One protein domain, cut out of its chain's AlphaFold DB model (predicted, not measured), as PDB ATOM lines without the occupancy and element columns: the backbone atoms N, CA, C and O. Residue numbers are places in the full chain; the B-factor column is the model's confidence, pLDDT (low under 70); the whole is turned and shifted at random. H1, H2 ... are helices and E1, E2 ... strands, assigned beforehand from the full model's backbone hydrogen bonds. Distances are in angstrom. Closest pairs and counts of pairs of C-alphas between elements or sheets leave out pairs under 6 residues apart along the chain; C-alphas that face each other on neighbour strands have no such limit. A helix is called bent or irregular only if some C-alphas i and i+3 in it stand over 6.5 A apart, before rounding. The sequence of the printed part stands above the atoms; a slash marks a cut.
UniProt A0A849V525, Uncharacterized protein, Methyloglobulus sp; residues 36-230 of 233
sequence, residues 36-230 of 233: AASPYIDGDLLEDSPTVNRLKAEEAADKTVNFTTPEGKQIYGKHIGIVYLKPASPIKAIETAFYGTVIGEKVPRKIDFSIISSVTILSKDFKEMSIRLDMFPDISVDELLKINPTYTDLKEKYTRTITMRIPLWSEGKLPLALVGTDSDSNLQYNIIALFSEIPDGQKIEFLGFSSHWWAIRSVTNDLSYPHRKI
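AT A GLANCE: This is residues 36 to 230 of the 233 residues of an uncharacterized protein of Methyloglobulus sp (UniProt A0A849V525). One large sheet of ten strands is curled like part of a barrel and bent back on itself into two unequal leaves, while the small helices H2, H3 and H4 gather beyond one end of it and H1 stands up from the sheet toward them. E2 is the sharply bent hinge between the leaf E4 E3 E7 E6 E5 E10 E1 and the small leaf E8 E9. The printed part has 195 residues, with four named helices and ten named strands in the order H1 E1 E2 E3 E4 E5 E6 H2 H3 E7 E8 E9 E10 H4; the class is mixed. The sheet, order E4 E3 E7 E6 E5 E10 E1 E2 E8 E9, is antiparallel throughout. The whole is compact, with a radius of gyration of the C-alphas of 17.6 A and spans of 50 by 42 by 32 A.

IN THESE COORDINATES: Find C-alpha 74 at (-15.277, -21.563, -7.264), where E2 begins; it runs to residue 84, 22.5 A away, and bends by 98 degrees at residue 79. Then look for E1 at residues 63 to 68, E3 at 97 to 102, E4 at 109 to 112, E5 at 116 to 124, 20.1 A long, and E6 at 128 to 135, 20.9 A long. E7 is residues 160 to 167, 22.0 A long, E8 176 to 181, E9 190 to 194 and E10 203 to 208. H1, residues 49 to 61, starts at C-alpha (-17.710, 14.097, 7.024) and is 18.4 A long; H2 is 141 to 147, H3 151 to 157, and H4 217 to 221, ending at C-alpha (-34.420, 4.937, 11.689).

HOW THE PARTS SIT: Start at the hairpin E1 and E2, where N 65 and O 77 are 2.9 A apart, within hydrogen-bond range. E2 is staggered: residues 74 to 77 pair with E1 and 78 to 84 with E8, for instance N 81 and O 179 at 2.9 A. E8 and the edge strand E9 form a hairpin, with N 178 and O 193 at 2.8 A. On the other side of E1, E10 has N 207 and O 64 at 2.9 A. H1 is on the sheet at a height of 12.3 A and stands up from it at 52 degrees. H1 touches H2 with residues 49 to 53 alone, at a steep tilt of 52 degrees, opposite ways; the closest C-alphas, Ser 49 and Val 141, are 6.3 A apart. H3 touches H4, the closest C-alphas being Tyr 151 and Val 219 at 4.5 A, and H2, H3 and H4 are not on the sheet. In H1, H2, H3 and H4 every O i to N i+4 pair is within hydrogen-bond range.

THE WHOLE: Look at Gly 43 and Phe 126 for the two C-alphas farthest apart, 53.5 A. The printed part has no cut, and the link from E2 to E3, 12 residues, is long. Mean pLDDT of the printed part is 90.6; it is under 70 at residues 42 to 46, 185 to 186, 209 to 211 and 230.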
ATOM      1  N   ALA A  36     -30.839  -1.475  14.907       85.88
ATOM      2  CA  ALA A  36     -30.311  -1.263  13.566       85.88
ATOM      3  C   ALA A  36     -28.793  -1.496  13.566       85.88
ATOM      4  O   ALA A  36     -28.077  -1.021  14.446       85.88
ATOM      5  N   ALA A  37     -28.305  -2.273  12.601       86.19
ATOM      6  CA  ALA A  37     -26.881  -2.404  12.364       86.19
ATOM      7  C   ALA A  37     -26.381  -1.079  11.790       86.19
ATOM      8  O   ALA A  37     -26.869  -0.624  10.758       86.19
ATOM      9  N   SER A  38     -25.428  -0.470  12.478       87.69
ATOM     10  CA  SER A  38     -24.792   0.777  12.086       87.69
ATOM     11  C   SER A  38     -23.325   0.715  12.516       87.69
ATOM     12  O   SER A  38     -23.045   0.124  13.566       87.69
ATOM     13  N   PRO A  39     -22.387   1.270  11.729       86.38
ATOM     14  CA  PRO A  39     -20.990   1.397  12.145       86.38
ATOM     15  C   PRO A  39     -20.793   2.482  13.213       86.38
ATOM     16  O   PRO A  39     -19.718   2.570  13.802       86.38
ATOM     17  N   TYR A  40     -21.804   3.327  13.436       86.06
ATOM     18  CA  TYR A  40     -21.765   4.421  14.395       86.06
ATOM     19  C   TYR A  40     -22.163   3.913  15.786       86.06
ATOM     20  O   TYR A  40     -23.082   3.102  15.933       86.06
ATOM     21  N   ILE A  41     -21.456   4.370  16.820       74.81
ATOM     22  CA  ILE A  41     -21.738   3.989  18.205       74.81
ATOM     23  C   ILE A  41     -22.983   4.749  18.685       74.81
ATOM     24  O   ILE A  41     -23.092   5.963  18.517       74.81
ATOM     25  N   ASP A  42     -23.927   4.039  19.312       64.25
ATOM     26  CA  ASP A  42     -25.101   4.664  19.929       64.25
ATOM     27  C   ASP A  42     -24.659   5.682  20.991       64.25
ATOM     28  O   ASP A  42     -24.090   5.307  22.016       64.25
ATOM     29  N   GLY A  43     -24.971   6.958  20.769       56.25
ATOM     30  CA  GLY A  43     -24.645   8.039  21.702       56.25
ATOM     31  C   GLY A  43     -23.401   8.845  21.335       56.25
ATOM     32  O   GLY A  43     -23.199   9.897  21.941       56.25
ATOM     33  N   ASP A  44     -22.631   8.431  20.321       53.56
ATOM     34  CA  ASP A  44     -21.637   9.315  19.713       53.56
ATOM     35  C   ASP A  44     -22.336  10.451  18.963       53.56
ATOM     36  O   ASP A  44     -23.386  10.285  18.335       53.56
ATOM     37  N   LEU A  45     -21.768  11.649  19.096       49.28
ATOM     38  CA  LEU A  45     -22.448  12.885  18.738       49.28
ATOM     39  C   LEU A  45     -22.393  13.240  17.254       49.28
ATOM     40  O   LEU A  45     -23.170  14.102  16.861       49.28
ATOM     41  N   LEU A  46     -21.514  12.668  16.427       55.41
ATOM     42  CA  LEU A  46     -21.311  13.231  15.091       55.41
ATOM     43  C   LEU A  46     -21.048  12.170  14.026       55.41
ATOM     44  O   LEU A  46     -19.935  11.694  13.824       55.41
ATOM     45  N   GLU A  47     -22.103  11.885  13.272       74.69
ATOM     46  CA  GLU A  47     -21.992  11.553  11.856       74.69
ATOM     47  C   GLU A  47     -21.382  12.774  11.147       74.69
ATOM     48  O   GLU A  47     -22.092  13.656  10.666       74.69
ATOM     49  N   ASP A  48     -20.052  12.888  11.168       86.75
ATOM     50  CA  ASP A  48     -19.317  13.954  10.490       86.75
ATOM     51  C   ASP A  48     -18.645  13.466   9.202       86.75
ATOM     52  O   ASP A  48     -18.437  12.270   8.973       86.75
ATOM     53  N   SER A  49     -18.312  14.415   8.322       90.00
ATOM     54  CA  SER A  49     -17.710  14.097   7.024       90.00
ATOM     55  C   SER A  49     -16.405  13.287   7.172       90.00
ATOM     56  O   SER A  49     -16.270  12.282   6.472       90.00
ATOM     57  N   PRO A  50     -15.467  13.600   8.094       92.81
ATOM     58  CA  PRO A  50     -14.274  12.773   8.311       92.81
ATOM     59  C   PRO A  50     -14.572  11.315   8.689       92.81
ATOM     60  O   PRO A  50     -13.989  10.399   8.104       92.81
ATOM     61  N   THR A  51     -15.491  11.080   9.627       91.56
ATOM     62  CA  THR A  51     -15.836   9.735  10.103       91.56
ATOM     63  C   THR A  51     -16.516   8.926   9.010       91.56
ATOM     64  O   THR A  51     -16.151   7.774   8.772       91.56
ATOM     65  N   VAL A  52     -17.470   9.531   8.301       93.00
ATOM     66  CA  VAL A  52     -18.182   8.870   7.203       93.00
ATOM     67  C   VAL A  52     -17.230   8.573   6.038       93.00
ATOM     68  O   VAL A  52     -17.272   7.475   5.485       93.00
ATOM     69  N   ASN A  53     -16.313   9.487   5.699       93.81
ATOM     70  CA  ASN A  53     -15.286   9.239   4.681       93.81
ATOM     71  C   ASN A  53     -14.344   8.092   5.074       93.81
ATOM     72  O   ASN A  53     -14.026   7.256   4.227       93.81
ATOM     73  N   ARG A  54     -13.927   8.013   6.345       93.44
ATOM     74  CA  ARG A  54     -13.120   6.892   6.851       93.44
ATOM     75  C   ARG A  54     -13.859   5.564   6.682       93.44
ATOM     76  O   ARG A  54     -13.305   4.639   6.099       93.44
ATOM     77  N   LEU A  55     -15.113   5.485   7.129       93.19
ATOM     78  CA  LEU A  55     -15.933   4.271   7.014       93.19
ATOM     79  C   LEU A  55     -16.198   3.877   5.559       93.19
ATOM     80  O   LEU A  55     -16.224   2.690   5.239       93.19
ATOM     81  N   LYS A  56     -16.361   4.863   4.667       94.19
ATOM     82  CA  LYS A  56     -16.496   4.635   3.226       94.19
ATOM     83  C   LYS A  56     -15.227   4.020   2.639       94.19
ATOM     84  O   LYS A  56     -15.318   3.043   1.902       94.19
ATOM     85  N   ALA A  57     -14.056   4.546   2.993       93.12
ATOM     86  CA  ALA A  57     -12.775   3.982   2.570       93.12
ATOM     87  C   ALA A  57     -12.544   2.568   3.135       93.12
ATOM     88  O   ALA A  57     -12.072   1.690   2.417       93.12
ATOM     89  N   GLU A  58     -12.927   2.325   4.391       92.38
ATOM     90  CA  GLU A  58     -12.901   0.988   4.994       92.38
ATOM     91  C   GLU A  58     -13.834   0.021   4.258       92.38
ATOM     92  O   GLU A  58     -13.418  -1.090   3.944       92.38
ATOM     93  N   GLU A  59     -15.050   0.447   3.887       92.69
ATOM     94  CA  GLU A  59     -15.962  -0.397   3.101       92.69
ATOM     95  C   GLU A  59     -15.388  -0.751   1.726       92.69
ATOM     96  O   GLU A  59     -15.604  -1.854   1.229       92.69
ATOM     97  N   ALA A  60     -14.664   0.179   1.100       93.69
ATOM     98  CA  ALA A  60     -14.000  -0.061  -0.177       93.69
ATOM     99  C   ALA A  60     -12.927  -1.154  -0.067       93.69
ATOM    100  O   ALA A  60     -12.788  -1.974  -0.975       93.69
ATOM    101  N   ALA A  61     -12.182  -1.158   1.042       91.69
ATOM    102  CA  ALA A  61     -11.108  -2.107   1.326       91.69
ATOM    103  C   ALA A  61     -11.599  -3.439   1.926       91.69
ATOM    104  O   ALA A  61     -10.871  -4.429   1.901       91.69
ATOM    105  N   ASP A  62     -12.824  -3.485   2.451       91.94
ATOM    106  CA  ASP A  62     -13.437  -4.661   3.081       91.94
ATOM    107  C   ASP A  62     -14.534  -5.286   2.203       91.94
ATOM    108  O   ASP A  62     -15.647  -5.590   2.643       91.94
ATOM    109  N   LYS A  63     -14.229  -5.461   0.912       92.75
ATOM    110  CA  LYS A  63     -15.084  -6.209  -0.016       92.75
ATOM    111  C   LYS A  63     -14.613  -7.644  -0.171       92.75
ATOM    112  O   LYS A  63     -13.420  -7.944  -0.210       92.75
ATOM    113  N   THR A  64     -15.584  -8.529  -0.323       93.50
ATOM    114  CA  THR A  64     -15.402  -9.944  -0.624       93.50
ATOM    115  C   THR A  64     -16.135 -10.282  -1.908       93.50
ATOM    116  O   THR A  64     -17.209  -9.747  -2.183       93.50
ATOM    117  N   VAL A  65     -15.571 -11.205  -2.678       93.69
ATOM    118  CA  VAL A  65     -16.231 -11.790  -3.846       93.69
ATOM    119  C   VAL A  65     -16.391 -13.281  -3.653       93.69
ATOM    120  O   VAL A  65     -15.539 -13.948  -3.065       93.69
ATOM    121  N   ASN A  66     -17.492 -13.799  -4.178       90.31
ATOM    122  CA  ASN A  66     -17.742 -15.223  -4.238       90.31
ATOM    123  C   ASN A  66     -18.554 -15.528  -5.499       90.31
ATOM    124  O   ASN A  66     -19.712 -15.131  -5.593       90.31
ATOM    125  N   PHE A  67     -17.950 -16.187  -6.484       90.38
ATOM    126  CA  PHE A  67     -18.639 -16.561  -7.718       90.38
ATOM    127  C   PHE A  67     -18.083 -17.858  -8.297       90.38
ATOM    128  O   PHE A  67     -16.981 -18.285  -7.964       90.38
ATOM    129  N   THR A  68     -18.857 -18.488  -9.172       88.62
ATOM    130  CA  THR A  68     -18.472 -19.722  -9.859       88.62
ATOM    131  C   THR A  68     -18.281 -19.415 -11.339       88.62
ATOM    132  O   THR A  68     -19.134 -18.757 -11.933       88.62
ATOM    133  N   THR A  69     -17.174 -19.861 -11.932       84.62
ATOM    134  CA  THR A  69     -16.972 -19.752 -13.386       84.62
ATOM    135  C   THR A  69     -17.874 -20.744 -14.135       84.62
ATOM    136  O   THR A  69     -18.356 -21.705 -13.529       84.62
ATOM    137  N   PRO A  70     -18.094 -20.579 -15.451       78.19
ATOM    138  CA  PRO A  70     -18.861 -21.537 -16.254       78.19
ATOM    139  C   PRO A  70     -18.319 -22.972 -16.221       78.19
ATOM    140  O   PRO A  70     -19.087 -23.920 -16.352       78.19
ATOM    141  N   GLU A  71     -17.018 -23.148 -15.988       84.56
ATOM    142  CA  GLU A  71     -16.367 -24.454 -15.825       84.56
ATOM    143  C   GLU A  71     -16.580 -25.059 -14.424       84.56
ATOM    144  O   GLU A  71     -16.058 -26.131 -14.123       84.56
ATOM    145  N   GLY A  72     -17.321 -24.377 -13.547       85.69
ATOM    146  CA  GLY A  72     -17.611 -24.826 -12.186       85.69
ATOM    147  C   GLY A  72     -16.527 -24.485 -11.161       85.69
ATOM    148  O   GLY A  72     -16.601 -24.954 -10.025       85.69
ATOM    149  N   LYS A  73     -15.515 -23.678 -11.513       87.81
ATOM    150  CA  LYS A  73     -14.465 -23.279 -10.566       87.81
ATOM    151  C   LYS A  73     -15.017 -22.246  -9.589       87.81
ATOM    152  O   LYS A  73     -15.436 -21.166 -10.004       87.81
ATOM    153  N   GLN A  74     -14.955 -22.545  -8.292       90.19
ATOM    154  CA  GLN A  74     -15.277 -21.563  -7.264       90.19
ATOM    155  C   GLN A  74     -14.146 -20.547  -7.128       90.19
ATOM    156  O   GLN A  74     -12.976 -20.906  -6.981       90.19
ATOM    157  N   ILE A  75     -14.513 -19.274  -7.154       90.69
ATOM    158  CA  ILE A  75     -13.625 -18.144  -6.961       90.69
ATOM    159  C   ILE A  75     -14.088 -17.392  -5.720       90.69
ATOM    160  O   ILE A  75     -15.235 -16.959  -5.628       90.69
ATOM    161  N   TYR A  76     -13.168 -17.242  -4.775       92.19
ATOM    162  CA  TYR A  76     -13.387 -16.561  -3.511       92.19
ATOM    163  C   TYR A  76     -12.196 -15.663  -3.195       92.19
ATOM    164  O   TYR A  76     -11.050 -16.039  -3.453       92.19
ATOM    165  N   GLY A  77     -12.463 -14.510  -2.592       92.81
ATOM    166  CA  GLY A  77     -11.425 -13.744  -1.921       92.81
ATOM    167  C   GLY A  77     -11.978 -12.574  -1.130       92.81
ATOM    168  O   GLY A  77     -13.037 -12.036  -1.458       92.81
ATOM    169  N   LYS A  78     -11.243 -12.208  -0.084       93.31
ATOM    170  CA  LYS A  78     -11.520 -11.092   0.825       93.31
ATOM    171  C   LYS A  78     -10.589  -9.921   0.553       93.31
ATOM    172  O   LYS A  78      -9.561 -10.102  -0.097       93.31
ATOM    173  N   HIS A  79     -10.905  -8.745   1.087       93.06
ATOM    174  CA  HIS A  79     -10.125  -7.521   0.875       93.06
ATOM    175  C   HIS A  79      -9.770  -7.330  -0.602       93.06
ATOM    176  O   HIS A  79      -8.604  -7.268  -0.986       93.06
ATOM    177  N   ILE A  80     -10.787  -7.390  -1.460       94.62
ATOM    178  CA  ILE A  80     -10.554  -7.425  -2.900       94.62
ATOM    179  C   ILE A  80     -10.164  -6.059  -3.459       94.62
ATOM    180  O   ILE A  80     -10.605  -5.010  -2.998       94.62
ATOM    181  N   GLY A  81      -9.387  -6.093  -4.532       96.06
ATOM    182  CA  GLY A  81      -9.037  -4.928  -5.327       96.06
ATOM    183  C   GLY A  81      -8.629  -5.330  -6.731       96.06
ATOM    184  O   GLY A  81      -8.706  -6.499  -7.116       96.06
ATOM    185  N   ILE A  82      -8.174  -4.357  -7.506       96.88
ATOM    186  CA  ILE A  82      -7.656  -4.583  -8.851       96.88
ATOM    187  C   ILE A  82      -6.228  -4.082  -8.976       96.88
ATOM    188  O   ILE A  82      -5.799  -3.164  -8.276       96.88
ATOM    189  N   VAL A  83      -5.475  -4.697  -9.881       96.06
ATOM    190  CA  VAL A  83      -4.101  -4.296 -10.176       96.06
ATOM    191  C   VAL A  83      -3.735  -4.679 -11.605       96.06
ATOM    192  O   VAL A  83      -4.174  -5.707 -12.117       96.06
ATOM    193  N   TYR A  84      -2.890  -3.873 -12.243       95.25
ATOM    194  CA  TYR A  84      -2.193  -4.282 -13.460       95.25
ATOM    195  C   TYR A  84      -0.934  -5.071 -13.082       95.25
ATOM    196  O   TYR A  84      -0.018  -4.528 -12.455       95.25
ATOM    197  N   LEU A  85      -0.887  -6.356 -13.436       93.69
ATOM    198  CA  LEU A  85       0.147  -7.280 -12.962       93.69
ATOM    199  C   LEU A  85       1.525  -6.958 -13.534       93.69
ATOM    200  O   LEU A  85       1.735  -7.025 -14.740       93.69
ATOM    201  N   LYS A  86       2.498  -6.683 -12.662       89.62
ATOM    202  CA  LYS A  86       3.907  -6.530 -13.049       89.62
ATOM    203  C   LYS A  86       4.606  -7.896 -13.068       89.62
ATOM    204  O   LYS A  86       4.397  -8.677 -12.137       89.62
ATOM    205  N   PRO A  87       5.472  -8.185 -14.055       83.75
ATOM    206  CA  PRO A  87       6.228  -9.432 -14.084       83.75
ATOM    207  C   PRO A  87       7.049  -9.623 -12.802       83.75
ATOM    208  O   PRO A  87       7.729  -8.698 -12.353       83.75
ATOM    209  N   ALA A  88       6.977 -10.826 -12.223       80.12
ATOM    210  CA  ALA A  88       7.810 -11.283 -11.104       80.12
ATOM    211  C   ALA A  88       7.835 -10.367  -9.857       80.12
ATOM    212  O   ALA A  88       8.795 -10.388  -9.090       80.12
ATOM    213  N   SER A  89       6.789  -9.564  -9.640       84.62
ATOM    214  CA  SER A  89       6.696  -8.656  -8.493       84.62
ATOM    215  C   SER A  89       5.543  -9.057  -7.572       84.62
ATOM    216  O   SER A  89       4.435  -9.271  -8.067       84.62
ATOM    217  N   PRO A  90       5.752  -9.120  -6.245       87.94
ATOM    218  CA  PRO A  90       4.651  -9.334  -5.317       87.94
ATOM    219  C   PRO A  90       3.662  -8.162  -5.382       87.94
ATOM    220  O   PRO A  90       4.061  -7.002  -5.532       87.94
ATOM    221  N   ILE A  91       2.371  -8.462  -5.230       90.88
ATOM    222  CA  ILE A  91       1.310  -7.453  -5.156       90.88
ATOM    223  C   ILE A  91       1.357  -6.831  -3.757       90.88
ATOM    224  O   ILE A  91       0.978  -7.456  -2.772       90.88
ATOM    225  N   LYS A  92       1.879  -5.604  -3.664       86.38
ATOM    226  CA  LYS A  92       2.016  -4.872  -2.390       86.38
ATOM    227  C   LYS A  92       0.860  -3.920  -2.102       86.38
ATOM    228  O   LYS A  92       0.669  -3.525  -0.960       86.38
ATOM    229  N   ALA A  93       0.150  -3.506  -3.145       88.44
ATOM    230  CA  ALA A  93      -0.942  -2.554  -3.074       88.44
ATOM    231  C   ALA A  93      -1.977  -2.900  -4.141       88.44
ATOM    232  O   ALA A  93      -1.635  -3.464  -5.186       88.44
ATOM    233  N   ILE A  94      -3.220  -2.544  -3.851       93.56
ATOM    234  CA  ILE A  94      -4.384  -2.793  -4.692       93.56
ATOM    235  C   ILE A  94      -5.159  -1.492  -4.869       93.56
ATOM    236  O   ILE A  94      -5.107  -0.613  -4.011       93.56
ATOM    237  N   GLU A  95      -5.891  -1.381  -5.969       96.31
ATOM    238  CA  GLU A  95      -6.868  -0.315  -6.166       96.31
ATOM    239  C   GLU A  95      -8.260  -0.831  -5.793       96.31
ATOM    240  O   GLU A  95      -8.716  -1.846  -6.317       96.31
ATOM    241  N   THR A  96      -8.963  -0.113  -4.922       96.06
ATOM    242  CA  THR A  96     -10.346  -0.417  -4.509       96.06
ATOM    243  C   THR A  96     -11.355   0.396  -5.321       96.06
ATOM    244  O   THR A  96     -12.362   0.881  -4.807       96.06
ATOM    245  N   ALA A  97     -11.048   0.627  -6.596       97.25
ATOM    246  CA  ALA A  97     -11.878   1.400  -7.503       97.25
ATOM    247  C   ALA A  97     -11.629   0.992  -8.953       97.25
ATOM    248  O   ALA A  97     -10.502   0.688  -9.340       97.25
ATOM    249  N   PHE A  98     -12.669   1.075  -9.775       97.38
ATOM    250  CA  PHE A  98     -12.530   1.003 -11.221       97.38
ATOM    251  C   PHE A  98     -12.185   2.369 -11.803       97.38
ATOM    252  O   PHE A  98     -12.744   3.386 -11.395       97.38
ATOM    253  N   TYR A  99     -11.306   2.368 -12.803       96.56
ATOM    254  CA  TYR A  99     -10.956   3.546 -13.587       96.56
ATOM    255  C   TYR A  99     -11.281   3.274 -15.050       96.56
ATOM    256  O   TYR A  99     -10.720   2.364 -15.661       96.56
ATOM    257  N   GLY A 100     -12.189   4.058 -15.616       96.62
ATOM    258  CA  GLY A 100     -12.654   3.835 -16.976       96.62
ATOM    259  C   GLY A 100     -13.616   4.906 -17.452       96.62
ATOM    260  O   GLY A 100     -13.936   5.844 -16.726       96.62
ATOM    261  N   THR A 101     -14.092   4.776 -18.681       97.62
ATOM    262  CA  THR A 101     -14.984   5.760 -19.303       97.62
ATOM    263  C   THR A 101     -16.408   5.230 -19.309       97.62
ATOM    264  O   THR A 101     -16.692   4.200 -19.924       97.62
ATOM    265  N   VAL A 102     -17.316   5.934 -18.635       97.38
ATOM    266  CA  VAL A 102     -18.753   5.625 -18.673       97.38
ATOM    267  C   VAL A 102     -19.274   5.830 -20.099       97.38
ATOM    268  O   VAL A 102     -18.896   6.786 -20.777       97.38
ATOM    269  N   ILE A 103     -20.117   4.923 -20.594       95.25
ATOM    270  CA  ILE A 103     -20.709   5.051 -21.931       95.25
ATOM    271  C   ILE A 103     -21.510   6.356 -22.021       95.25
ATOM    272  O   ILE A 103     -22.372   6.622 -21.193       95.25
ATOM    273  N   GLY A 104     -21.221   7.164 -23.045       94.00
ATOM    274  CA  GLY A 104     -21.811   8.494 -23.233       94.00
ATOM    275  C   GLY A 104     -20.995   9.635 -22.618       94.00
ATOM    276  O   GLY A 104     -21.195  10.789 -22.992       94.00
ATOM    277  N   GLU A 105     -20.024   9.333 -21.754       95.19
ATOM    278  CA  GLU A 105     -19.093  10.316 -21.206       95.19
ATOM    279  C   GLU A 105     -17.770  10.343 -21.992       95.19
ATOM    280  O   GLU A 105     -17.369   9.366 -22.627       95.19
ATOM    281  N   LYS A 106     -17.086  11.495 -21.970       92.12
ATOM    282  CA  LYS A 106     -15.780  11.680 -22.634       92.12
ATOM    283  C   LYS A 106     -14.593  11.546 -21.685       92.12
ATOM    284  O   LYS A 106     -13.479  11.315 -22.142       92.12
ATOM    285  N   VAL A 107     -14.820  11.745 -20.390       94.06
ATOM    286  CA  VAL A 107     -13.763  11.817 -19.381       94.06
ATOM    287  C   VAL A 107     -13.787  10.530 -18.556       94.06
ATOM    288  O   VAL A 107     -14.865  10.125 -18.117       94.06
ATOM    289  N   PRO A 108     -12.634   9.877 -18.336       95.19
ATOM    290  CA  PRO A 108     -12.557   8.742 -17.428       95.19
ATOM    291  C   PRO A 108     -12.977   9.121 -16.004       95.19
ATOM    292  O   PRO A 108     -12.680  10.214 -15.519       95.19
ATOM    293  N   ARG A 109     -13.631   8.194 -15.307       95.94
ATOM    294  CA  ARG A 109     -14.051   8.328 -13.912       95.94
ATOM    295  C   ARG A 109     -13.433   7.235 -13.057       95.94
ATOM    296  O   ARG A 109     -13.183   6.128 -13.532       95.94
ATOM    297  N   LYS A 110     -13.251   7.562 -11.780       96.56
ATOM    298  CA  LYS A 110     -12.956   6.614 -10.709       96.56
ATOM    299  C   LYS A 110     -14.264   6.265  -9.999       96.56
ATOM    300  O   LYS A 110     -14.918   7.174  -9.493       96.56
ATOM    301  N   ILE A 111     -14.631   4.987  -9.954       97.12
ATOM    302  CA  ILE A 111     -15.804   4.492  -9.220       97.12
ATOM    303  C   ILE A 111     -15.329   3.547  -8.126       97.12
ATOM    304  O   ILE A 111     -14.727   2.511  -8.403       97.12
ATOM    305  N   ASP A 112     -15.575   3.947  -6.886       96.00
ATOM    306  CA  ASP A 112     -15.079   3.282  -5.688       96.00
ATOM    307  C   ASP A 112     -15.870   2.003  -5.367       96.00
ATOM    308  O   ASP A 112     -17.084   1.944  -5.560       96.00
ATOM    309  N   PHE A 113     -15.194   0.973  -4.861       96.12
ATOM    310  CA  PHE A 113     -15.819  -0.305  -4.516       96.12
ATOM    311  C   PHE A 113     -16.837  -0.171  -3.378       96.12
ATOM    312  O   PHE A 113     -17.794  -0.938  -3.347       96.12
ATOM    313  N   SER A 114     -16.707   0.832  -2.504       95.50
ATOM    314  CA  SER A 114     -17.655   1.131  -1.416       95.50
ATOM    315  C   SER A 114     -19.086   1.413  -1.871       95.50
ATOM    316  O   SER A 114     -19.998   1.380  -1.050       95.50
ATOM    317  N   ILE A 115     -19.297   1.709  -3.156       95.56
ATOM    318  CA  ILE A 115     -20.627   1.959  -3.720       95.56
ATOM    319  C   ILE A 115     -21.002   0.950  -4.802       95.56
ATOM    320  O   ILE A 115     -22.063   1.085  -5.397       95.56
ATOM    321  N   ILE A 116     -20.163  -0.050  -5.085       96.12
ATOM    322  CA  ILE A 116     -20.450  -1.099  -6.070       96.12
ATOM    323  C   ILE A 116     -20.987  -2.324  -5.337       96.12
ATOM    324  O   ILE A 116     -20.328  -2.892  -4.470       96.12
ATOM    325  N   SER A 117     -22.182  -2.755  -5.732       94.38
ATOM    326  CA  SER A 117     -22.814  -3.988  -5.249       94.38
ATOM    327  C   SER A 117     -22.516  -5.180  -6.155       94.38
ATOM    328  O   SER A 117     -22.337  -6.302  -5.680       94.38
ATOM    329  N   SER A 118     -22.437  -4.960  -7.470       96.25
ATOM    330  CA  SER A 118     -22.028  -6.005  -8.399       96.25
ATOM    331  C   SER A 118     -21.439  -5.467  -9.696       96.25
ATOM    332  O   SER A 118     -21.687  -4.329 -10.103       96.25
ATOM    333  N   VAL A 119     -20.668  -6.328 -10.351       97.56
ATOM    334  CA  VAL A 119     -20.052  -6.104 -11.656       97.56
ATOM    335  C   VAL A 119     -20.519  -7.203 -12.597       97.56
ATOM    336  O   VAL A 119     -20.386  -8.378 -12.279       97.56
ATOM    337  N   THR A 120     -21.050  -6.853 -13.763       97.75
ATOM    338  CA  THR A 120     -21.311  -7.818 -14.842       97.75
ATOM    339  C   THR A 120     -20.370  -7.541 -16.004       97.75
ATOM    340  O   THR A 120     -20.366  -6.425 -16.527       97.75
ATOM    341  N   ILE A 121     -19.600  -8.537 -16.438       97.12
ATOM    342  CA  ILE A 121     -18.792  -8.422 -17.658       97.12
ATOM    343  C   ILE A 121     -19.742  -8.501 -18.852       97.12
ATOM    344  O   ILE A 121     -20.433  -9.499 -19.011       97.12
ATOM    345  N   LEU A 122     -19.837  -7.451 -19.666       97.81
ATOM    346  CA  LEU A 122     -20.758  -7.431 -20.810       97.81
ATOM    347  C   LEU A 122     -20.091  -7.965 -22.070       97.81
ATOM    348  O   LEU A 122     -20.655  -8.801 -22.767       97.81
ATOM    349  N   SER A 123     -18.903  -7.448 -22.361       97.25
ATOM    350  CA  SER A 123     -18.117  -7.819 -23.528       97.25
ATOM    351  C   SER A 123     -16.656  -7.493 -23.282       97.25
ATOM    352  O   SER A 123     -16.338  -6.549 -22.550       97.25
ATOM    353  N   LYS A 124     -15.764  -8.211 -23.952       95.44
ATOM    354  CA  LYS A 124     -14.326  -7.938 -23.923       95.44
ATOM    355  C   LYS A 124     -13.754  -7.964 -25.329       95.44
ATOM    356  O   LYS A 124     -14.173  -8.767 -26.158       95.44
ATOM    357  N   ASP A 125     -12.766  -7.119 -25.569       91.81
ATOM    358  CA  ASP A 125     -11.855  -7.272 -26.694       91.81
ATOM    359  C   ASP A 125     -10.407  -7.393 -26.191       91.81
ATOM    360  O   ASP A 125     -10.146  -7.680 -25.022       91.81
ATOM    361  N   PHE A 126      -9.435  -7.241 -27.088       86.06
ATOM    362  CA  PHE A 126      -8.021  -7.379 -26.749       86.06
ATOM    363  C   PHE A 126      -7.425  -6.157 -26.027       86.06
ATOM    364  O   PHE A 126      -6.277  -6.227 -25.596       86.06
ATOM    365  N   LYS A 127      -8.149  -5.040 -25.910       91.25
ATOM    366  CA  LYS A 127      -7.695  -3.785 -25.290       91.25
ATOM    367  C   LYS A 127      -8.512  -3.410 -24.064       91.25
ATOM    368  O   LYS A 127      -7.931  -2.967 -23.076       91.25
ATOM    369  N   GLU A 128      -9.827  -3.555 -24.130       95.56
ATOM    370  CA  GLU A 128     -10.767  -3.077 -23.125       95.56
ATOM    371  C   GLU A 128     -11.868  -4.098 -22.821       95.56
ATOM    372  O   GLU A 128     -12.171  -5.008 -23.594       95.56
ATOM    373  N   MET A 129     -12.477  -3.929 -21.653       96.94
ATOM    374  CA  MET A 129     -13.700  -4.606 -21.261       96.94
ATOM    375  C   MET A 129     -14.812  -3.588 -21.060       96.94
ATOM    376  O   MET A 129     -14.597  -2.514 -20.499       96.94
ATOM    377  N   SER A 130     -16.013  -3.951 -21.487       98.06
ATOM    378  CA  SER A 130     -17.244  -3.258 -21.130       98.06
ATOM    379  C   SER A 130     -17.874  -3.981 -19.949       98.06
ATOM    380  O   SER A 130     -18.139  -5.184 -20.019       98.06
ATOM    381  N   ILE A 131     -18.117  -3.255 -18.864       98.38
ATOM    382  CA  ILE A 131     -18.740  -3.789 -17.657       98.38
ATOM    383  C   ILE A 131     -19.987  -2.992 -17.298       98.38
ATOM    384  O   ILE A 131     -20.046  -1.779 -17.495       98.38
ATOM    385  N   ARG A 132     -20.981  -3.671 -16.732       98.62
ATOM    386  CA  ARG A 132     -22.103  -3.042 -16.036       98.62
ATOM    387  C   ARG A 132     -21.805  -3.028 -14.544       98.62
ATOM    388  O   ARG A 132     -21.510  -4.078 -13.979       98.62
ATOM    389  N   LEU A 133     -21.902  -1.860 -13.928       98.25
ATOM    390  CA  LEU A 133     -21.767  -1.666 -12.492       98.25
ATOM    391  C   LEU A 133     -23.147  -1.388 -11.910       98.25
ATOM    392  O   LEU A 133     -23.791  -0.426 -12.327       98.25
ATOM    393  N   ASP A 134     -23.572  -2.207 -10.952       97.75
ATOM    394  CA  ASP A 134     -24.752  -1.937 -10.134       97.75
ATOM    395  C   ASP A 134     -24.287  -1.300  -8.826       97.75
ATOM    396  O   ASP A 134     -23.513  -1.895  -8.067       97.75
ATOM    397  N   MET A 135     -24.733  -0.074  -8.575       96.38
ATOM    398  CA  MET A 135     -24.197   0.806  -7.547       96.38
ATOM    399  C   MET A 135     -25.251   1.157  -6.502       96.38
ATOM    400  O   MET A 135     -26.384   1.506  -6.847       96.38
ATOM    401  N   PHE A 136     -24.862   1.100  -5.231       95.00
ATOM    402  CA  PHE A 136     -25.693   1.525  -4.116       95.00
ATOM    403  C   PHE A 136     -24.873   1.829  -2.842       95.00
ATOM    404  O   PHE A 136     -24.077   0.980  -2.434       95.00
ATOM    405  N   PRO A 137     -25.129   2.962  -2.159       95.25
ATOM    406  CA  PRO A 137     -25.762   4.172  -2.685       95.25
ATOM    407  C   PRO A 137     -24.745   5.012  -3.475       95.25
ATOM    408  O   PRO A 137     -23.647   5.297  -2.998       95.25
ATOM    409  N   ASP A 138     -25.118   5.461  -4.672       95.94
ATOM    410  CA  ASP A 138     -24.330   6.399  -5.484       95.94
ATOM    411  C   ASP A 138     -24.520   7.846  -5.002       95.94
ATOM    412  O   ASP A 138     -25.115   8.683  -5.681       95.94
ATOM    413  N   ILE A 139     -24.058   8.119  -3.780       96.12
ATOM    414  CA  ILE A 139     -24.132   9.425  -3.117       96.12
ATOM    415  C   ILE A 139     -22.757   9.825  -2.561       96.12
ATOM    416  O   ILE A 139     -21.937   8.985  -2.163       96.12
ATOM    417  N   SER A 140     -22.471  11.127  -2.548       95.75
ATOM    418  CA  SER A 140     -21.283  11.653  -1.865       95.75
ATOM    419  C   SER A 140     -21.511  11.739  -0.353       95.75
ATOM    420  O   SER A 140     -22.647  11.818   0.106       95.75
ATOM    421  N   VAL A 141     -20.431  11.744   0.433       95.94
ATOM    422  CA  VAL A 141     -20.522  11.886   1.897       95.94
ATOM    423  C   VAL A 141     -21.150  13.225   2.284       95.94
ATOM    424  O   VAL A 141     -22.061  13.265   3.108       95.94
ATOM    425  N   ASP A 142     -20.716  14.312   1.648       96.06
ATOM    426  CA  ASP A 142     -21.233  15.645   1.950       96.06
ATOM    427  C   ASP A 142     -22.715  15.773   1.583       96.06
ATOM    428  O   ASP A 142     -23.484  16.387   2.319       96.06
ATOM    429  N   GLU A 143     -23.143  15.168   0.472       97.12
ATOM    430  CA  GLU A 143     -24.557  15.138   0.097       97.12
ATOM    431  C   GLU A 143     -25.380  14.297   1.076       97.12
ATOM    432  O   GLU A 143     -26.409  14.781   1.540       97.12
ATOM    433  N   LEU A 144     -24.903  13.099   1.449       96.94
ATOM    434  CA  LEU A 144     -25.550  12.225   2.432       96.94
ATOM    435  C   LEU A 144     -25.823  12.974   3.743       96.94
ATOM    436  O   LEU A 144     -26.954  12.979   4.225       96.94
ATOM    437  N   LEU A 145     -24.804  13.641   4.291       95.38
ATOM    438  CA  LEU A 145     -24.919  14.378   5.550       95.38
ATOM    439  C   LEU A 145     -25.766  15.645   5.417       95.38
ATOM    440  O   LEU A 145     -26.495  16.006   6.339       95.38
ATOM    441  N   LYS A 146     -25.696  16.325   4.268       95.81
ATOM    442  CA  LYS A 146     -26.449  17.558   4.025       95.81
ATOM    443  C   LYS A 146     -27.946  17.312   3.885       95.81
ATOM    444  O   LYS A 146     -28.731  18.094   4.416       95.81
ATOM    445  N   ILE A 147     -28.347  16.295   3.120       96.88
ATOM    446  CA  ILE A 147     -29.769  16.031   2.842       96.88
ATOM    447  C   ILE A 147     -30.391  15.074   3.859       96.88
ATOM    448  O   ILE A 147     -31.610  15.068   3.999       96.88
ATOM    449  N   ASN A 148     -29.563  14.292   4.561       95.31
ATOM    450  CA  ASN A 148     -29.959  13.357   5.608       95.31
ATOM    451  C   ASN A 148     -31.089  12.392   5.169       95.31
ATOM    452  O   ASN A 148     -32.167  12.394   5.772       95.31
ATOM    453  N   PRO A 149     -30.885  11.615   4.084       96.75
ATOM    454  CA  PRO A 149     -31.945  10.847   3.438       96.75
ATOM    455  C   PRO A 149     -32.368   9.633   4.274       96.75
ATOM    456  O   PRO A 149     -31.593   9.100   5.064       96.75
ATOM    457  N   THR A 150     -33.586   9.141   4.055       96.25
ATOM    458  CA  THR A 150     -34.019   7.841   4.592       96.25
ATOM    459  C   THR A 150     -33.435   6.672   3.780       96.25
ATOM    460  O   THR A 150     -32.892   6.868   2.690       96.25
ATOM    461  N   TYR A 151     -33.550   5.430   4.268       95.62
ATOM    462  CA  TYR A 151     -33.153   4.260   3.468       95.62
ATOM    463  C   TYR A 151     -33.986   4.146   2.185       95.62
ATOM    464  O   TYR A 151     -33.449   3.836   1.119       95.62
ATOM    465  N   THR A 152     -35.280   4.452   2.273       96.56
ATOM    466  CA  THR A 152     -36.202   4.503   1.135       96.56
ATOM    467  C   THR A 152     -35.719   5.516   0.098       96.56
ATOM    468  O   THR A 152     -35.587   5.170  -1.076       96.56
ATOM    469  N   ASP A 153     -35.347   6.728   0.529       97.62
ATOM    470  CA  ASP A 153     -34.785   7.752  -0.361       97.62
ATOM    471  C   ASP A 153     -33.505   7.275  -1.052       97.62
ATOM    472  O   ASP A 153     -33.356   7.455  -2.264       97.62
ATOM    473  N   LEU A 154     -32.584   6.654  -0.302       96.69
ATOM    474  CA  LEU A 154     -31.359   6.090  -0.870       96.69
ATOM    475  C   LEU A 154     -31.680   5.044  -1.939       96.69
ATOM    476  O   LEU A 154     -31.127   5.091  -3.039       96.69
ATOM    477  N   LYS A 155     -32.591   4.116  -1.644       95.88
ATOM    478  CA  LYS A 155     -32.957   3.030  -2.556       95.88
ATOM    479  C   LYS A 155     -33.599   3.546  -3.840       95.88
ATOM    480  O   LYS A 155     -33.259   3.064  -4.919       95.88
ATOM    481  N   GLU A 156     -34.493   4.522  -3.738       96.25
ATOM    482  CA  GLU A 156     -35.243   5.046  -4.882       96.25
ATOM    483  C   GLU A 156     -34.423   6.004  -5.754       96.25
ATOM    484  O   GLU A 156     -34.550   5.974  -6.977       96.25
ATOM    485  N   LYS A 157     -33.586   6.855  -5.148       97.19
ATOM    486  CA  LYS A 157     -32.924   7.969  -5.856       97.19
ATOM    487  C   LYS A 157     -31.435   7.738  -6.114       97.19
ATOM    488  O   LYS A 157     -30.882   8.333  -7.040       97.19
ATOM    489  N   TYR A 158     -30.793   6.887  -5.314       96.50
ATOM    490  CA  TYR A 158     -29.339   6.696  -5.311       96.50
ATOM    491  C   TYR A 158     -28.914   5.262  -5.653       96.50
ATOM    492  O   TYR A 158     -27.736   4.926  -5.549       96.50
ATOM    493  N   THR A 159     -29.836   4.423  -6.125       96.62
ATOM    494  CA  THR A 159     -29.478   3.196  -6.849       96.62
ATOM    495  C   THR A 159     -29.208   3.551  -8.302       96.62
ATOM    496  O   THR A 159     -30.063   4.138  -8.969       96.62
ATOM    497  N   ARG A 160     -28.031   3.192  -8.818       96.38
ATOM    498  CA  ARG A 160     -27.686   3.435 -10.223       96.38
ATOM    499  C   ARG A 160     -27.073   2.212 -10.865       96.38
ATOM    500  O   ARG A 160     -26.350   1.456 -10.231       96.38
ATOM    501  N   THR A 161     -27.314   2.082 -12.159       97.88
ATOM    502  CA  THR A 161     -26.618   1.126 -13.009       97.88
ATOM    503  C   THR A 161     -25.931   1.905 -14.114       97.88
ATOM    504  O   THR A 161     -26.578   2.670 -14.830       97.88
ATOM    505  N   ILE A 162     -24.623   1.713 -14.262       97.88
ATOM    506  CA  ILE A 162     -23.839   2.342 -15.327       97.88
ATOM    507  C   ILE A 162     -23.113   1.287 -16.148       97.88
ATOM    508  O   ILE A 162     -22.797   0.203 -15.660       97.88
ATOM    509  N   THR A 163     -22.811   1.618 -17.399       98.50
ATOM    510  CA  THR A 163     -21.897   0.833 -18.230       98.50
ATOM    511  C   THR A 163     -20.592   1.595 -18.384       98.50
ATOM    512  O   THR A 163     -20.598   2.766 -18.761       98.50
ATOM    513  N   MET A 164     -19.474   0.937 -18.097       98.19
ATOM    514  CA  MET A 164     -18.137   1.517 -18.127       98.19
ATOM    515  C   MET A 164     -17.210   0.685 -19.010       98.19
ATOM    516  O   MET A 164     -17.223  -0.541 -18.949       98.19
ATOM    517  N   ARG A 165     -16.378   1.364 -19.803       97.62
ATOM    518  CA  ARG A 165     -15.248   0.765 -20.519       97.62
ATOM    519  C   ARG A 165     -13.974   0.904 -19.705       97.62
ATOM    520  O   ARG A 165     -13.628   2.015 -19.304       97.62
ATOM    521  N   ILE A 166     -13.288  -0.208 -19.480       96.94
ATOM    522  CA  ILE A 166     -12.073  -0.289 -18.669       96.94
ATOM    523  C   ILE A 166     -10.964  -0.933 -19.499       96.94
ATOM    524  O   ILE A 166     -11.197  -1.996 -20.074       96.94
ATOM    525  N   PRO A 167      -9.757  -0.349 -19.554       96.00
ATOM    526  CA  PRO A 167      -8.622  -1.003 -20.191       96.00
ATOM    527  C   PRO A 167      -8.307  -2.345 -19.511       96.00
ATOM    528  O   PRO A 167      -8.173  -2.424 -18.294       96.00
ATOM    529  N   LEU A 168      -8.163  -3.409 -20.299       93.62
ATOM    530  CA  LEU A 168      -7.713  -4.718 -19.811       93.62
ATOM    531  C   LEU A 168      -6.194  -4.781 -19.648       93.62
ATOM    532  O   LEU A 168      -5.679  -5.686 -18.993       93.62
ATOM    533  N   TRP A 169      -5.484  -3.819 -20.236       91.94
ATOM    534  CA  TRP A 169      -4.034  -3.762 -20.246       91.94
ATOM    535  C   TRP A 169      -3.555  -2.346 -19.949       91.94
ATOM    536  O   TRP A 169      -4.113  -1.377 -20.464       91.94
ATOM    537  N   SER A 170      -2.490  -2.224 -19.158       88.38
ATOM    538  CA  SER A 170      -1.784  -0.947 -19.027       88.38
ATOM    539  C   SER A 170      -0.955  -0.639 -20.281       88.38
ATOM    540  O   SER A 170      -0.761  -1.500 -21.143       88.38
ATOM    541  N   GLU A 171      -0.382   0.567 -20.362       78.19
ATOM    542  CA  GLU A 171       0.537   0.965 -21.445       78.19
ATOM    543  C   GLU A 171       1.723  -0.007 -21.622       78.19
ATOM    544  O   GLU A 171       2.232  -0.181 -22.728       78.19
ATOM    545  N   GLY A 172       2.115  -0.718 -20.558       78.69
ATOM    546  CA  GLY A 172       3.150  -1.756 -20.572       78.69
ATOM    547  C   GLY A 172       2.656  -3.166 -20.916       78.69
ATOM    548  O   GLY A 172       3.382  -4.122 -20.660       78.69
ATOM    549  N   LYS A 173       1.429  -3.321 -21.439       82.56
ATOM    550  CA  LYS A 173       0.762  -4.617 -21.688       82.56
ATOM    551  C   LYS A 173       0.671  -5.502 -20.441       82.56
ATOM    552  O   LYS A 173       0.774  -6.724 -20.519       82.56
ATOM    553  N   LEU A 174       0.484  -4.882 -19.282       89.00
ATOM    554  CA  LEU A 174       0.277  -5.604 -18.032       89.00
ATOM    555  C   LEU A 174      -1.213  -5.927 -17.890       89.00
ATOM    556  O   LEU A 174      -1.997  -4.984 -17.990       89.00
ATOM    557  N   PRO A 175      -1.618  -7.191 -17.679       94.12
ATOM    558  CA  PRO A 175      -3.030  -7.558 -17.598       94.12
ATOM    559  C   PRO A 175      -3.672  -7.029 -16.317       94.12
ATOM    560  O   PRO A 175      -3.052  -7.049 -15.249       94.12
ATOM    561  N   LEU A 176      -4.928  -6.598 -16.418       96.56
ATOM    562  CA  LEU A 176      -5.761  -6.252 -15.274       96.56
ATOM    563  C   LEU A 176      -6.243  -7.527 -14.567       96.56
ATOM    564  O   LEU A 176      -6.901  -8.386 -15.161       96.56
ATOM    565  N   ALA A 177      -5.949  -7.622 -13.276       96.44
ATOM    566  CA  ALA A 177      -6.339  -8.731 -12.422       96.44
ATOM    567  C   ALA A 177      -7.251  -8.266 -11.289       96.44
ATOM    568  O   ALA A 177      -7.071  -7.178 -10.740       96.44
ATOM    569  N   LEU A 178      -8.189  -9.136 -10.924       96.50
ATOM    570  CA  LEU A 178      -8.859  -9.117  -9.636       96.50
ATOM    571  C   LEU A 178      -7.965  -9.843  -8.632       96.50
ATOM    572  O   LEU A 178      -7.523 -10.973  -8.868       96.50
ATOM    573  N   VAL A 179      -7.697  -9.187  -7.514       96.00
ATOM    574  CA  VAL A 179      -6.815  -9.679  -6.460       96.00
ATOM    575  C   VAL A 179      -7.511  -9.589  -5.114       96.00
ATOM    576  O   VAL A 179      -8.439  -8.804  -4.940       96.00
ATOM    577  N   GLY A 180      -7.062 -10.394  -4.164       94.94
ATOM    578  CA  GLY A 180      -7.553 -10.367  -2.793       94.94
ATOM    579  C   GLY A 180      -6.803 -11.368  -1.927       94.94
ATOM    580  O   GLY A 180      -5.831 -11.988  -2.358       94.94
ATOM    581  N   THR A 181      -7.248 -11.493  -0.693       93.19
ATOM    582  CA  THR A 181      -6.660 -12.322   0.360       93.19
ATOM    583  C   THR A 181      -7.521 -13.562   0.601       93.19
ATOM    584  O   THR A 181      -8.710 -13.592   0.272       93.19
ATOM    585  N   ASP A 182      -6.913 -14.608   1.154       84.62
ATOM    586  CA  ASP A 182      -7.597 -15.843   1.554       84.62
ATOM    587  C   ASP A 182      -8.171 -15.770   2.981       84.62
ATOM    588  O   ASP A 182      -9.086 -16.518   3.331       84.62
ATOM    589  N   SER A 183      -7.647 -14.862   3.803       79.62
ATOM    590  CA  SER A 183      -7.933 -14.743   5.227       79.62
ATOM    591  C   SER A 183      -7.680 -13.321   5.729       79.62
ATOM    592  O   SER A 183      -6.855 -12.592   5.184       79.62
ATOM    593  N   ASP A 184      -8.336 -12.956   6.833       72.56
ATOM    594  CA  ASP A 184      -8.203 -11.622   7.446       72.56
ATOM    595  C   ASP A 184      -6.824 -11.427   8.114       72.56
ATOM    596  O   ASP A 184      -6.415 -10.312   8.427       72.56
ATOM    597  N   SER A 185      -6.090 -12.520   8.353       68.06
ATOM    598  CA  SER A 185      -4.805 -12.529   9.061       68.06
ATOM    599  C   SER A 185      -3.580 -12.345   8.165       68.06
ATOM    600  O   SER A 185      -2.500 -12.057   8.678       68.06
ATOM    601  N   ASN A 186      -3.711 -12.535   6.847       66.94
ATOM    602  CA  ASN A 186      -2.594 -12.445   5.910       66.94
ATOM    603  C   ASN A 186      -2.925 -11.464   4.781       66.94
ATOM    604  O   ASN A 186      -3.647 -11.792   3.845       66.94
ATOM    605  N   LEU A 187      -2.346 -10.261   4.837       71.62
ATOM    606  CA  LEU A 187      -2.519  -9.222   3.810       71.62
ATOM    607  C   LEU A 187      -1.720  -9.498   2.522       71.62
ATOM    608  O   LEU A 187      -1.458  -8.587   1.734       71.62
ATOM    609  N   GLN A 188      -1.294 -10.741   2.295       88.12
ATOM    610  CA  GLN A 188      -0.685 -11.118   1.033       88.12
ATOM    611  C   GLN A 188      -1.767 -11.260  -0.039       88.12
ATOM    612  O   GLN A 188      -2.540 -12.216  -0.059       88.12
ATOM    613  N   TYR A 189      -1.790 -10.304  -0.964       92.69
ATOM    614  CA  TYR A 189      -2.694 -10.336  -2.104       92.69
ATOM    615  C   TYR A 189      -2.282 -11.409  -3.111       92.69
ATOM    616  O   TYR A 189      -1.149 -11.434  -3.600       92.69
ATOM    617  N   ASN A 190      -3.248 -12.246  -3.465       93.06
ATOM    618  CA  ASN A 190      -3.144 -13.261  -4.497       93.06
ATOM    619  C   ASN A 190      -4.015 -12.885  -5.695       93.06
ATOM    620  O   ASN A 190      -5.017 -12.178  -5.567       93.06
ATOM    621  N   ILE A 191      -3.637 -13.379  -6.872       94.25
ATOM    622  CA  ILE A 191      -4.466 -13.269  -8.072       94.25
ATOM    623  C   ILE A 191      -5.661 -14.200  -7.902       94.25
ATOM    624  O   ILE A 191      -5.501 -15.414  -7.795       94.25
ATOM    625  N   ILE A 192      -6.853 -13.614  -7.895       93.69
ATOM    626  CA  ILE A 192      -8.120 -14.337  -7.809       93.69
ATOM    627  C   ILE A 192      -8.578 -14.721  -9.219       93.69
ATOM    628  O   ILE A 192      -8.955 -15.866  -9.471       93.69
ATOM    629  N   ALA A 193      -8.527 -13.759 -10.143       94.50
ATOM    630  CA  ALA A 193      -8.895 -13.942 -11.542       94.50
ATOM    631  C   ALA A 193      -8.235 -12.879 -12.427       94.50
ATOM    632  O   ALA A 193      -8.055 -11.735 -12.005       94.50
ATOM    633  N   LEU A 194      -7.936 -13.219 -13.681       94.38
ATOM    634  CA  LEU A 194      -7.657 -12.218 -14.710       94.38
ATOM    635  C   LEU A 194      -8.975 -11.776 -15.343       94.38
ATOM    636  O   LEU A 194      -9.768 -12.620 -15.754       94.38
ATOM    637  N   PHE A 195      -9.211 -10.471 -15.488       94.75
ATOM    638  CA  PHE A 195     -10.456  -9.994 -16.108       94.75
ATOM    639  C   PHE A 195     -10.603 -10.448 -17.566       94.75
ATOM    640  O   PHE A 195     -11.720 -10.636 -18.040       94.75
ATOM    641  N   SER A 196      -9.487 -10.692 -18.261       93.56
ATOM    642  CA  SER A 196      -9.476 -11.281 -19.603       93.56
ATOM    643  C   SER A 196     -10.005 -12.720 -19.648       93.56
ATOM    644  O   SER A 196     -10.454 -13.157 -20.702       93.56
ATOM    645  N   GLU A 197      -9.958 -13.449 -18.531       92.44
ATOM    646  CA  GLU A 197     -10.363 -14.859 -18.430       92.44
ATOM    647  C   GLU A 197     -11.788 -15.033 -17.891       92.44
ATOM    648  O   GLU A 197     -12.392 -16.084 -18.086       92.44
ATOM    649  N   ILE A 198     -12.349 -14.016 -17.230       93.12
ATOM    650  CA  ILE A 198     -13.723 -14.062 -16.715       93.12
ATOM    651  C   ILE A 198     -14.697 -13.997 -17.898       93.12
ATOM    652  O   ILE A 198     -14.646 -13.011 -18.629       93.12
ATOM    653  N   PRO A 199     -15.605 -14.966 -18.102       93.81
ATOM    654  CA  PRO A 199     -16.475 -14.990 -19.281       93.81
ATOM    655  C   PRO A 199     -17.452 -13.812 -19.379       93.81
ATOM    656  O   PRO A 199     -17.815 -13.187 -18.381       93.81
ATOM    657  N   ASP A 200     -17.875 -13.500 -20.606       96.00
ATOM    658  CA  ASP A 200     -18.934 -12.511 -20.834       96.00
ATOM    659  C   ASP A 200     -20.251 -12.998 -20.209       96.00
ATOM    660  O   ASP A 200     -20.536 -14.194 -20.152       96.00
ATOM    661  N   GLY A 201     -21.048 -12.067 -19.696       95.50
ATOM    662  CA  GLY A 201     -22.265 -12.334 -18.935       95.50
ATOM    663  C   GLY A 201     -22.036 -12.690 -17.461       95.50
ATOM    664  O   GLY A 201     -23.002 -12.680 -16.696       95.50
ATOM    665  N   GLN A 202     -20.798 -12.959 -17.024       95.38
ATOM    666  CA  GLN A 202     -20.521 -13.283 -15.623       95.38
ATOM    667  C   GLN A 202     -20.825 -12.082 -14.719       95.38
ATOM    668  O   GLN A 202     -20.244 -11.005 -14.875       95.38
ATOM    669  N   LYS A 203     -21.701 -12.300 -13.732       95.25
ATOM    670  CA  LYS A 203     -21.944 -11.376 -12.620       95.25
ATOM    671  C   LYS A 203     -21.039 -11.741 -11.439       95.25
ATOM    672  O   LYS A 203     -20.929 -12.914 -11.081       95.25
ATOM    673  N   ILE A 204     -20.415 -10.735 -10.844       95.00
ATOM    674  CA  ILE A 204     -19.559 -10.819  -9.661       95.00
ATOM    675  C   ILE A 204     -20.183  -9.915  -8.601       95.00
ATOM    676  O   ILE A 204     -20.319  -8.712  -8.819       95.00
ATOM    677  N   GLU A 205     -20.584 -10.484  -7.470       94.25
ATOM    678  CA  GLU A 205     -21.159  -9.721  -6.358       94.25
ATOM    679  C   GLU A 205     -20.066  -9.285  -5.387       94.25
ATOM    680  O   GLU A 205     -19.174 -10.064  -5.046       94.25
ATOM    681  N   PHE A 206     -20.121  -8.016  -4.988       92.25
ATOM    682  CA  PHE A 206     -19.163  -7.384  -4.093       92.25
ATOM    683  C   PHE A 206     -19.847  -7.234  -2.739       92.25
ATOM    684  O   PHE A 206     -20.640  -6.320  -2.509       92.25
ATOM    685  N   LEU A 207     -19.566  -8.173  -1.844       89.06
ATOM    686  CA  LEU A 207     -20.187  -8.244  -0.529       89.06
ATOM    687  C   LEU A 207     -19.317  -7.488   0.478       89.06
ATOM    688  O   LEU A 207     -18.123  -7.759   0.583       89.06
ATOM    689  N   GLY A 208     -19.903  -6.535   1.202       79.00
ATOM    690  CA  GLY A 208     -19.267  -5.882   2.351       79.00
ATOM    691  C   GLY A 208     -19.817  -6.456   3.653       79.00
ATOM    692  O   GLY A 208     -21.010  -6.747   3.731       79.00
ATOM    693  N   PHE A 209     -18.966  -6.633   4.666       59.75
ATOM    694  CA  PHE A 209     -19.363  -7.318   5.902       59.75
ATOM    695  C   PHE A 209     -19.671  -6.393   7.082       59.75
ATOM    696  O   PHE A 209     -20.369  -6.821   8.003       59.75
ATOM    697  N   SER A 210     -19.174  -5.154   7.095       61.50
ATOM    698  CA  SER A 210     -18.999  -4.465   8.377       61.50
ATOM    699  C   SER A 210     -19.515  -3.027   8.426       61.50
ATOM    700  O   SER A 210     -20.256  -2.704   9.358       61.50
ATOM    701  N   SER A 211     -19.174  -2.166   7.466       67.88
ATOM    702  CA  SER A 211     -19.295  -0.729   7.719       67.88
ATOM    703  C   SER A 211     -20.584  -0.069   7.240       67.88
ATOM    704  O   SER A 211     -20.991   0.841   7.938       67.88
ATOM    705  N   HIS A 212     -21.266  -0.490   6.160       87.81
ATOM    706  CA  HIS A 212     -22.438   0.227   5.596       87.81
ATOM    707  C   HIS A 212     -22.307   1.749   5.794       87.81
ATOM    708  O   HIS A 212     -23.077   2.337   6.551       87.81
ATOM    709  N   TRP A 213     -21.278   2.381   5.218       92.94
ATOM    710  CA  TRP A 213     -20.854   3.753   5.579       92.94
ATOM    711  C   TRP A 213     -21.968   4.807   5.464       92.94
ATOM    712  O   TRP A 213     -21.871   5.904   5.992       92.94
ATOM    713  N   TRP A 214     -23.024   4.481   4.733       93.94
ATOM    714  CA  TRP A 214     -24.208   5.292   4.501       93.94
ATOM    715  C   TRP A 214     -25.319   5.080   5.546       93.94
ATOM    716  O   TRP A 214     -26.328   5.778   5.508       93.94
ATOM    717  N   ALA A 215     -25.167   4.142   6.484       93.25
ATOM    718  CA  ALA A 215     -26.135   3.789   7.526       93.25
ATOM    719  C   ALA A 215     -26.126   4.781   8.705       93.25
ATOM    720  O   ALA A 215     -26.012   4.392   9.874       93.25
ATOM    721  N   ILE A 216     -26.248   6.068   8.379       92.50
ATOM    722  CA  ILE A 216     -26.454   7.163   9.331       92.50
ATOM    723  C   ILE A 216     -27.825   7.045  10.019       92.50
ATOM    724  O   ILE A 216     -28.668   6.215   9.657       92.50
ATOM    725  N   ARG A 217     -28.081   7.864  11.039       90.94
ATOM    726  CA  ARG A 217     -29.267   7.764  11.896       90.94
ATOM    727  C   ARG A 217     -30.577   7.878  11.121       90.94
ATOM    728  O   ARG A 217     -31.500   7.115  11.388       90.94
ATOM    729  N   SER A 218     -30.690   8.807  10.176       92.81
ATOM    730  CA  SER A 218     -31.897   8.952   9.338       92.81
ATOM    731  C   SER A 218     -32.210   7.684   8.545       92.81
ATOM    732  O   SER A 218     -33.355   7.237   8.519       92.81
ATOM    733  N   VAL A 219     -31.182   7.063   7.971       94.19
ATOM    734  CA  VAL A 219     -31.279   5.809   7.223       94.19
ATOM    735  C   VAL A 219     -31.671   4.651   8.137       94.19
ATOM    736  O   VAL A 219     -32.595   3.906   7.832       94.19
ATOM    737  N   THR A 220     -31.001   4.500   9.277       91.69
ATOM    738  CA  THR A 220     -31.228   3.380  10.213       91.69
ATOM    739  C   THR A 220     -32.544   3.486  10.990       91.69
ATOM    740  O   THR A 220     -33.090   2.469  11.433       91.69
ATOM    741  N   ASN A 221     -33.091   4.696  11.129       90.38
ATOM    742  CA  ASN A 221     -34.420   4.937  11.689       90.38
ATOM    743  C   ASN A 221     -35.556   4.634  10.700       90.38
ATOM    744  O   ASN A 221     -36.700   4.496  11.131       90.38
ATOM    745  N   ASP A 222     -35.266   4.497   9.404       92.00
ATOM    746  CA  ASP A 222     -36.257   4.081   8.415       92.00
ATOM    747  C   ASP A 222     -36.736   2.646   8.710       92.00
ATOM    748  O   ASP A 222     -35.944   1.717   8.910       92.00
ATOM    749  N   LEU A 223     -38.053   2.442   8.737       90.25
ATOM    750  CA  LEU A 223     -38.668   1.135   8.977       90.25
ATOM    751  C   LEU A 223     -38.338   0.112   7.884       90.25
ATOM    752  O   LEU A 223     -38.326  -1.085   8.158       90.25
ATOM    753  N   SER A 224     -38.049   0.577   6.668       91.62
ATOM    754  CA  SER A 224     -37.650  -0.257   5.532       91.62
ATOM    755  C   SER A 224     -36.173  -0.664   5.556       91.62
ATOM    756  O   SER A 224     -35.764  -1.480   4.729       91.62
ATOM    757  N   TYR A 225     -35.372  -0.133   6.492       90.62
ATOM    758  CA  TYR A 225     -33.962  -0.487   6.637       90.62
ATOM    759  C   TYR A 225     -33.807  -1.979   6.996       90.62
ATOM    760  O   TYR A 225     -34.226  -2.388   8.085       90.62
ATOM    761  N   PRO A 226     -33.197  -2.802   6.120       88.00
ATOM    762  CA  PRO A 226     -33.257  -4.258   6.247       88.00
ATOM    763  C   PRO A 226     -32.227  -4.822   7.233       88.00
ATOM    764  O   PRO A 226     -32.340  -5.969   7.667       88.00
ATOM    765  N   HIS A 227     -31.211  -4.043   7.611       87.31
ATOM    766  CA  HIS A 227     -30.106  -4.525   8.437       87.31
ATOM    767  C   HIS A 227     -30.386  -4.281   9.926       87.31
ATOM    768  O   HIS A 227     -29.808  -3.396  10.551       87.31
ATOM    769  N   ARG A 228     -31.284  -5.068  10.527       82.06
ATOM    770  CA  ARG A 228     -31.594  -5.009  11.969       82.06
ATOM    771  C   ARG A 228     -31.149  -6.295  12.664       82.06
ATOM    772  O   ARG A 228     -31.497  -7.392  12.235       82.06
ATOM    773  N   LYS A 229     -30.379  -6.179  13.750       70.38
ATOM    774  CA  LYS A 229     -29.929  -7.323  14.557       70.38
ATOM    775  C   LYS A 229     -31.011  -7.692  15.569       70.38
ATOM    776  O   LYS A 229     -31.319  -6.906  16.465       70.38
ATOM    777  N   ILE A 230     -31.574  -8.892  15.444       61.72
ATOM    778  CA  ILE A 230     -32.455  -9.472  16.462       61.72
ATOM    779  C   ILE A 230     -31.559 -10.157  17.492       61.72
ATOM    780  O   ILE A 230     -30.947 -11.182  17.201       61.72
TER     781      ILE A 230